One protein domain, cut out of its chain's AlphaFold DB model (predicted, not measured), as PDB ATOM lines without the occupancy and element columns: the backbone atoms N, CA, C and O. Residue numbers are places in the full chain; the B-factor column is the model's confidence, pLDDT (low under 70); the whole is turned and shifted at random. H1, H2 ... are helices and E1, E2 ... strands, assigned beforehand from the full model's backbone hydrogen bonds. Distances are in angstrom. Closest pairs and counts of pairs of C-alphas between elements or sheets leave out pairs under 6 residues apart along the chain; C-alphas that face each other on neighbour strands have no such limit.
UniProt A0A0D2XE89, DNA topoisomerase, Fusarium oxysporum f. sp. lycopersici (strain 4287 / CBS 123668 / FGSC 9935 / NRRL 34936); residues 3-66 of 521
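AT A GLANCE: This is residues 3 to 66 of the 521 residues of the protein "DNA topoisomerase" of Fusarium oxysporum f. sp. lycopersici (strain 4287 / CBS 123668 / FGSC 9935 / NRRL 34936) (UniProt A0A0D2XE89). What does the model look like? A four-stranded sheet, only just strongly twisted, has H1 lying along one face and the other face bare; beyond E4 a tail ending in E5 runs away from this body. What makes it up? The printed part has 64 residues with E1, H1, E2, E3, E4 and E5 in that order, and its class is mixed; the mixed sheet runs E1 E4 E3 E2. How spread out is it? It is only just compact, close to loose, with a radius of gyration of the C-alphas of 12.8 A, and elongated, spanning 44 by 24 by 17 A.

HOW THE PARTS SIT: What stands beside the first strand? E1, residues 3 to 7, is an edge strand, parallel to E4, residues 50 to 57; N 5 and O 54 are 2.9 A apart, within hydrogen-bond range. Where is the helix? H1, residues 10 to 20, is on the sheet at a height of 7.8 A, over E4 and along the strands, at 3 degrees to E4 on the local plane; their closest C-alphas, of Ser 13 and Thr 56, are 5.7 A apart. Every O i to N i+4 pair in H1 is within hydrogen-bond range. What follows? E2, residues 26 to 29, E3, residues 36 to 43, and E4 form a meander, each strand the antiparallel neighbour of the one before, with N 28 and O 37 at 2.8 A and N 40 and O 53 at 3.0 A. E1, H1 and E2 form a split strand-helix-strand unit, two strands running the same way with E4 and E3 between them, its crossover right-handed. E5, residues 63 to 66, pairs with no named strand and is apart from E4.

IN THESE COORDINATES: Where does E1 begin? C-alpha 3 is at (133.394, 187.123, 148.630). How long are the longer elements? E3 and E4 each measure 21.9 A, and H1 15.6 A. Where does E5 end? C-alpha 66 is at (103.287, 189.453, 160.460).

THE WHOLE: How far does it reach? The two C-alphas farthest apart, of Arg 46 and Asp 66, are 43.6 A apart. Is it continuous? The printed part has no cut, and no link is long. Where is confidence low? Residue 8 and residues 59 to 62 have pLDDT under 70.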
ATOM      1  N   VAL A   3     134.531 188.038 148.405       75.81
ATOM      2  CA  VAL A   3     133.394 187.123 148.630       75.81
ATOM      3  C   VAL A   3     132.808 187.365 150.020       75.81
ATOM      4  O   VAL A   3     133.549 187.364 150.999       75.81
ATOM      5  N   LEU A   4     131.487 187.543 150.131       75.00
ATOM      6  CA  LEU A   4     130.795 187.479 151.423       75.00
ATOM      7  C   LEU A   4     130.229 186.070 151.623       75.00
ATOM      8  O   LEU A   4     129.455 185.592 150.797       75.00
ATOM      9  N   CYS A   5     130.549 185.448 152.753       74.00
ATOM     10  CA  CYS A   5     129.890 184.237 153.229       74.00
ATOM     11  C   CYS A   5     129.057 184.568 154.477       74.00
ATOM     12  O   CYS A   5     129.501 185.329 155.336       74.00
ATOM     13  N   VAL A   6     127.855 184.000 154.593       73.44
ATOM     14  CA  VAL A   6     126.936 184.256 155.715       73.44
ATOM     15  C   VAL A   6     126.469 182.924 156.295       73.44
ATOM     16  O   VAL A   6     125.785 182.166 155.616       73.44
ATOM     17  N   ALA A   7     126.824 182.641 157.549       70.50
ATOM     18  CA  ALA A   7     126.326 181.479 158.283       70.50
ATOM     19  C   ALA A   7     125.037 181.796 159.067       70.50
ATOM     20  O   ALA A   7     124.741 182.948 159.379       70.50
ATOM     21  N   GLU A   8     124.293 180.764 159.462       69.38
ATOM     22  CA  GLU A   8     123.065 180.909 160.265       69.38
ATOM     23  C   GLU A   8     123.307 181.305 161.738       69.38
ATOM     24  O   GLU A   8     122.386 181.787 162.401       69.38
ATOM     25  N   LYS A   9     124.521 181.068 162.267       71.38
ATOM     26  CA  LYS A   9     124.877 181.228 163.691       71.38
ATOM     27  C   LYS A   9     126.337 181.693 163.881       71.38
ATOM     28  O   LYS A   9     127.203 181.260 163.115       71.38
ATOM     29  N   PRO A  10     126.652 182.481 164.937       79.44
ATOM     30  CA  PRO A  10     128.018 182.931 165.251       79.44
ATOM     31  C   PRO A  10     129.042 181.817 165.519       79.44
ATOM     32  O   PRO A  10     130.231 181.989 165.259       79.44
ATOM     33  N   SER A  11     128.599 180.670 166.039       76.31
ATOM     34  CA  SER A  11     129.437 179.475 166.214       76.31
ATOM     35  C   SER A  11     129.937 178.941 164.871       76.31
ATOM     36  O   SER A  11     131.129 178.685 164.712       76.31
ATOM     37  N   ILE A  12     129.030 178.823 163.898       73.75
ATOM     38  CA  ILE A  12     129.302 178.248 162.578       73.75
ATOM     39  C   ILE A  12     130.181 179.185 161.753       73.75
ATOM     40  O   ILE A  12     131.176 178.726 161.198       73.75
ATOM     41  N   SER A  13     129.890 180.493 161.720       77.94
ATOM     42  CA  SER A  13     130.743 181.453 160.998       77.94
ATOM     43  C   SER A  13     132.180 181.432 161.515       77.94
ATOM     44  O   SER A  13     133.113 181.368 160.715       77.94
ATOM     45  N   LYS A  14     132.370 181.383 162.842       83.81
ATOM     46  CA  LYS A  14     133.700 181.248 163.447       83.81
ATOM     47  C   LYS A  14     134.373 179.927 163.070       83.81
ATOM     48  O   LYS A  14     135.538 179.941 162.677       83.81
ATOM     49  N   ALA A  15     133.672 178.800 163.199       74.62
ATOM     50  CA  ALA A  15     134.230 177.477 162.929       74.62
ATOM     51  C   ALA A  15     134.655 177.325 161.459       74.62
ATOM     52  O   ALA A  15     135.797 176.952 161.189       74.62
ATOM     53  N   VAL A  16     133.779 177.694 160.517       75.88
ATOM     54  CA  VAL A  16     134.059 177.612 159.075       75.88
ATOM     55  C   VAL A  16     135.196 178.557 158.682       75.88
ATOM     56  O   VAL A  16     136.120 178.122 158.002       75.88
ATOM     57  N   ALA A  17     135.197 179.810 159.157       83.50
ATOM     58  CA  ALA A  17     136.295 180.741 158.881       83.50
ATOM     59  C   ALA A  17     137.639 180.237 159.428       83.50
ATOM     60  O   ALA A  17     138.650 180.317 158.738       83.50
ATOM     61  N   THR A  18     137.649 179.680 160.645       84.75
ATOM     62  CA  THR A  18     138.861 179.107 161.261       84.75
ATOM     63  C   THR A  18     139.386 177.915 160.459       84.75
ATOM     64  O   THR A  18     140.594 177.770 160.302       84.75
ATOM     65  N   HIS A  19     138.493 177.064 159.945       82.12
ATOM     66  CA  HIS A  19     138.881 175.883 159.179       82.12
ATOM     67  C   HIS A  19     139.419 176.247 157.788       82.12
ATOM     68  O   HIS A  19     140.522 175.834 157.441       82.12
ATOM     69  N   LEU A  20     138.680 177.056 157.017       82.88
ATOM     70  CA  LEU A  20     139.058 177.418 155.646       82.88
ATOM     71  C   LEU A  20     140.352 178.244 155.586       82.88
ATOM     72  O   LEU A  20     141.144 178.060 154.669       82.88
ATOM     73  N   SER A  21     140.610 179.103 156.574       88.00
ATOM     74  CA  SER A  21     141.838 179.910 156.629       88.00
ATOM     75  C   SER A  21     143.066 179.181 157.192       88.00
ATOM     76  O   SER A  21     144.128 179.792 157.347       88.00
ATOM     77  N   GLY A  22     142.934 177.913 157.603       85.94
ATOM     78  CA  GLY A  22     143.978 177.217 158.362       85.94
ATOM     79  C   GLY A  22     144.328 177.920 159.685       85.94
ATOM     80  O   GLY A  22     145.481 177.908 160.112       85.94
ATOM     81  N   GLY A  23     143.352 178.590 160.306       84.50
ATOM     82  CA  GLY A  23     143.502 179.384 161.529       84.50
ATOM     83  C   GLY A  23     143.939 180.841 161.323       84.50
ATOM     84  O   GLY A  23     143.946 181.605 162.288       84.50
ATOM     85  N   ARG A  24     144.272 181.266 160.096       88.81
ATOM     86  CA  ARG A  24     144.712 182.638 159.781       88.81
ATOM     87  C   ARG A  24     143.522 183.557 159.480       88.81
ATOM     88  O   ARG A  24     143.289 183.926 158.335       88.81
ATOM     89  N   ILE A  25     142.760 183.911 160.518       93.00
ATOM     90  CA  ILE A  25     141.629 184.853 160.428       93.00
ATOM     91  C   ILE A  25     141.953 186.222 161.032       93.00
ATOM     92  O   ILE A  25     142.444 186.320 162.155       93.00
ATOM     93  N   GLU A  26     141.561 187.286 160.342       93.50
ATOM     94  CA  GLU A  26     141.415 188.618 160.926       93.50
ATOM     95  C   GLU A  26     139.984 188.762 161.473       93.50
ATOM     96  O   GLU A  26     139.011 188.526 160.759       93.50
ATOM     97  N   THR A  27     139.821 189.107 162.755       93.38
ATOM     98  CA  THR A  27     138.489 189.209 163.384       93.38
ATOM     99  C   THR A  27     138.075 190.661 163.573       93.38
ATOM    100  O   THR A  27     138.586 191.356 164.448       93.38
ATOM    101  N   ASN A  28     137.070 191.083 162.812       89.56
ATOM    102  CA  ASN A  28     136.496 192.418 162.841       89.56
ATOM    103  C   ASN A  28     135.169 192.447 163.621       89.56
ATOM    104  O   ASN A  28     134.289 191.596 163.460       89.56
ATOM    105  N   ASN A  29     135.012 193.440 164.502       85.50
ATOM    106  CA  ASN A  29     133.790 193.629 165.287       85.50
ATOM    107  C   ASN A  29     132.668 194.241 164.433       85.50
ATOM    108  O   ASN A  29     132.910 195.160 163.657       85.50
ATOM    109  N   THR A  30     131.426 193.785 164.625       81.19
ATOM    110  CA  THR A  30     130.236 194.457 164.072       81.19
ATOM    111  C   THR A  30     129.518 195.281 165.147       81.19
ATOM    112  O   THR A  30     129.865 195.218 166.328       81.19
ATOM    113  N   ARG A  31     128.475 196.028 164.752       77.25
ATOM    114  CA  ARG A  31     127.590 196.753 165.685       77.25
ATOM    115  C   ARG A  31     126.851 195.822 166.660       77.25
ATOM    116  O   ARG A  31     126.493 196.253 167.751       77.25
ATOM    117  N   ASN A  32     126.630 194.556 166.295       77.12
ATOM    118  CA  ASN A  32     126.060 193.556 167.194       77.12
ATOM    119  C   ASN A  32     127.202 192.837 167.930       77.12
ATOM    120  O   ASN A  32     128.029 192.169 167.312       77.12
ATOM    121  N   LYS A  33     127.237 192.934 169.268       81.19
ATOM    122  CA  LYS A  33     128.301 192.343 170.104       81.19
ATOM    123  C   LYS A  33     128.532 190.842 169.867       81.19
ATOM    124  O   LYS A  33     129.663 190.386 170.046       81.19
ATOM    125  N   TYR A  34     127.500 190.104 169.447       80.56
ATOM    126  CA  TYR A  34     127.539 188.660 169.203       80.56
ATOM    127  C   TYR A  34     127.933 188.275 167.768       80.56
ATOM    128  O   TYR A  34     128.295 187.125 167.541       80.56
ATOM    129  N   ILE A  35     127.895 189.210 166.811       82.62
ATOM    130  CA  ILE A  35     128.232 188.965 165.400       82.62
ATOM    131  C   ILE A  35     129.612 189.563 165.104       82.62
ATOM    132  O   ILE A  35     129.900 190.716 165.443       82.62
ATOM    133  N   LYS A  36     130.473 188.775 164.457       86.25
ATOM    134  CA  LYS A  36     131.819 189.165 164.017       86.25
ATOM    135  C   LYS A  36     131.957 188.907 162.521       86.25
ATOM    136  O   LYS A  36     131.327 187.992 161.996       86.25
ATOM    137  N   ASN A  37     132.808 189.692 161.875       88.25
ATOM    138  CA  ASN A  37     133.251 189.459 160.509       88.25
ATOM    139  C   ASN A  37     134.654 188.845 160.572       88.25
ATOM    140  O   ASN A  37     135.560 189.451 161.137       88.25
ATOM    141  N   TYR A  38     134.828 187.655 160.015       87.81
ATOM    142  CA  TYR A  38     136.109 186.965 159.922       87.81
ATOM    143  C   TYR A  38     136.640 187.111 158.498       87.81
ATOM    144  O   TYR A  38     136.034 186.575 157.569       87.81
ATOM    145  N   SER A  39     137.738 187.840 158.331       91.50
ATOM    146  CA  SER A  39     138.366 188.077 157.033       91.50
ATOM    147  C   SER A  39     139.555 187.133 156.836       91.50
ATOM    148  O   SER A  39     140.360 186.957 157.753       91.50
ATOM    149  N   PHE A  40     139.654 186.498 155.670       92.00
ATOM    150  CA  PHE A  40     140.747 185.589 155.300       92.00
ATOM    151  C   PHE A  40     140.820 185.423 153.780       92.00
ATOM    152  O   PHE A  40     139.815 185.602 153.099       92.00
ATOM    153  N   ASP A  41     141.975 185.034 153.244       91.75
ATOM    154  CA  ASP A  41     142.093 184.659 151.832       91.75
ATOM    155  C   ASP A  41     141.887 183.147 151.646       91.75
ATOM    156  O   ASP A  41     142.324 182.342 152.472       91.75
ATOM    157  N   PHE A  42     141.210 182.757 150.564       87.19
ATOM    158  CA  PHE A  42     140.933 181.363 150.220       87.19
ATOM    159  C   PHE A  42     140.884 181.153 148.701       87.19
ATOM    160  O   PHE A  42     140.302 181.966 147.979       87.19
ATOM    161  N   ASP A  43     141.458 180.048 148.218       89.69
ATOM    162  CA  ASP A  43     141.355 179.639 146.816       89.69
ATOM    163  C   ASP A  43     140.135 178.733 146.615       89.69
ATOM    164  O   ASP A  43     140.104 177.586 147.059       89.69
ATOM    165  N   PHE A  44     139.123 179.239 145.910       81.75
ATOM    166  CA  PHE A  44     137.942 178.461 145.523       81.75
ATOM    167  C   PHE A  44     138.171 177.618 144.251       81.75
ATOM    168  O   PHE A  44     137.230 177.051 143.689       81.75
ATOM    169  N   GLY A  45     139.411 177.529 143.766       83.88
ATOM    170  CA  GLY A  45     139.794 176.737 142.606       83.88
ATOM    171  C   GLY A  45     139.285 177.325 141.288       83.88
ATOM    172  O   GLY A  45     138.962 178.507 141.184       83.88
ATOM    173  N   ARG A  46     139.202 176.485 140.246       72.69
ATOM    174  CA  ARG A  46     139.055 176.912 138.836       72.69
ATOM    175  C   ARG A  46     137.883 177.855 138.515       72.69
ATOM    176  O   ARG A  46     137.934 178.491 137.470       72.69
ATOM    177  N   GLN A  47     136.838 177.924 139.341       72.25
ATOM    178  CA  GLN A  47     135.678 178.787 139.079       72.25
ATOM    179  C   GLN A  47     135.862 180.238 139.548       72.25
ATOM    180  O   GLN A  47     135.307 181.136 138.925       72.25
ATOM    181  N   LEU A  48     136.605 180.471 140.636       74.06
ATOM    182  CA  LEU A  48     136.661 181.776 141.320       74.06
ATOM    183  C   LEU A  48     138.085 182.192 141.746       74.06
ATOM    184  O   LEU A  48     138.336 183.380 141.952       74.06
ATOM    185  N   GLY A  49     139.016 181.239 141.847       86.38
ATOM    186  CA  GLY A  49     140.411 181.454 142.227       86.38
ATOM    187  C   GLY A  49     140.592 182.021 143.638       86.38
ATOM    188  O   GLY A  49     139.708 181.931 144.496       86.38
ATOM    189  N   ASN A  50     141.742 182.668 143.848       89.69
ATOM    190  CA  ASN A  50     142.069 183.361 145.092       89.69
ATOM    191  C   ASN A  50     141.107 184.530 145.376       89.69
ATOM    192  O   ASN A  50     141.010 185.527 144.639       89.69
ATOM    193  N   CYS A  51     140.409 184.411 146.498       84.44
ATOM    194  CA  CYS A  51     139.396 185.338 146.965       84.44
ATOM    195  C   CYS A  51     139.706 185.813 148.379       84.44
ATOM    196  O   CYS A  51     139.982 185.003 149.255       84.44
ATOM    197  N   SER A  52     139.543 187.112 148.608       83.50
ATOM    198  CA  SER A  52     139.447 187.672 149.949       83.50
ATOM    199  C   SER A  52     138.014 187.483 150.443       83.50
ATOM    200  O   SER A  52     137.059 187.982 149.837       83.50
ATOM    201  N   VAL A  53     137.854 186.684 151.489       82.19
ATOM    202  CA  VAL A  53     136.574 186.242 152.039       82.19
ATOM    203  C   VAL A  53     136.272 187.015 153.309       82.19
ATOM    204  O   VAL A  53     137.088 187.042 154.224       82.19
ATOM    205  N   THR A  54     135.062 187.557 153.406       82.12
ATOM    206  CA  THR A  54     134.472 188.002 154.670       82.12
ATOM    207  C   THR A  54     133.396 186.999 155.069       82.12
ATOM    208  O   THR A  54     132.336 186.939 154.450       82.12
ATOM    209  N   MET A  55     133.641 186.212 156.113       83.12
ATOM    210  CA  MET A  55     132.647 185.327 156.718       83.12
ATOM    211  C   MET A  55     131.943 186.043 157.875       83.12
ATOM    212  O   MET A  55     132.585 186.502 158.816       83.12
ATOM    213  N   THR A  56     130.619 186.111 157.831       81.75
ATOM    214  CA  THR A  56     129.769 186.686 158.883       81.75
ATOM    215  C   THR A  56     128.603 185.743 159.195       81.75
ATOM    216  O   THR A  56     128.582 184.597 158.743       81.75
ATOM    217  N   CYS A  57     127.629 186.176 159.990       73.81
ATOM    218  CA  CYS A  57     126.444 185.377 160.307       73.81
ATOM    219  C   CYS A  57     125.197 186.219 160.575       73.81
ATOM    220  O   CYS A  57     125.293 187.366 161.010       73.81
ATOM    221  N   VAL A  58     124.034 185.593 160.405       74.62
ATOM    222  CA  VAL A  58     122.767 186.041 160.999       74.62
ATOM    223  C   VAL A  58     122.575 185.420 162.394       74.62
ATOM    224  O   VAL A  58     123.385 184.611 162.852       74.62
ATOM    225  N   THR A  59     121.505 185.808 163.089       67.75
ATOM    226  CA  THR A  59     121.062 185.177 164.342       67.75
ATOM    227  C   THR A  59     119.550 184.970 164.295       67.75
ATOM    228  O   THR A  59     118.796 185.925 164.479       67.75
ATOM    229  N   GLY A  60     119.111 183.735 164.042       65.56
ATOM    230  CA  GLY A  60     117.695 183.422 163.825       65.56
ATOM    231  C   GLY A  60     117.175 183.942 162.478       65.56
ATOM    232  O   GLY A  60     117.948 184.181 161.550       65.56
ATOM    233  N   HIS A  61     115.857 184.111 162.356       66.44
ATOM    234  CA  HIS A  61     115.244 184.581 161.114       66.44
ATOM    235  C   HIS A  61     115.523 186.078 160.872       66.44
ATOM    236  O   HIS A  61     115.082 186.949 161.626       66.44
ATOM    237  N   LEU A  62     116.223 186.370 159.768       68.25
ATOM    238  CA  LEU A  62     116.490 187.729 159.268       68.25
ATOM    239  C   LEU A  62     115.200 188.530 159.036       68.25
ATOM    240  O   LEU A  62     115.185 189.750 159.185       68.25
ATOM    241  N   THR A  63     114.121 187.844 158.669       75.12
ATOM    242  CA  THR A  63     112.811 188.432 158.395       75.12
ATOM    243  C   THR A  63     111.750 187.885 159.335       75.12
ATOM    244  O   THR A  63     111.656 186.668 159.497       75.12
ATOM    245  N   ASN A  64     110.899 188.766 159.854       78.88
ATOM    246  CA  ASN A  64     109.637 188.393 160.476       78.88
ATOM    247  C   ASN A  64     108.491 188.525 159.456       78.88
ATOM    248  O   ASN A  64     108.531 189.389 158.579       78.88
ATOM    249  N   VAL A  65     107.469 187.679 159.579       84.56
ATOM    250  CA  VAL A  65     106.242 187.738 158.774       84.56
ATOM    251  C   VAL A  65     105.076 187.929 159.727       84.56
ATOM    252  O   VAL A  65     104.872 187.123 160.628       84.56
ATOM    253  N   ASP A  66     104.330 189.010 159.535       90.81
ATOM    254  CA  ASP A  66     103.287 189.453 160.460       90.81
ATOM    255  C   ASP A  66     102.155 190.130 159.674       90.81
ATOM    256  O   ASP A  66     102.335 190.516 158.516       90.81
TER     257      ASP A  66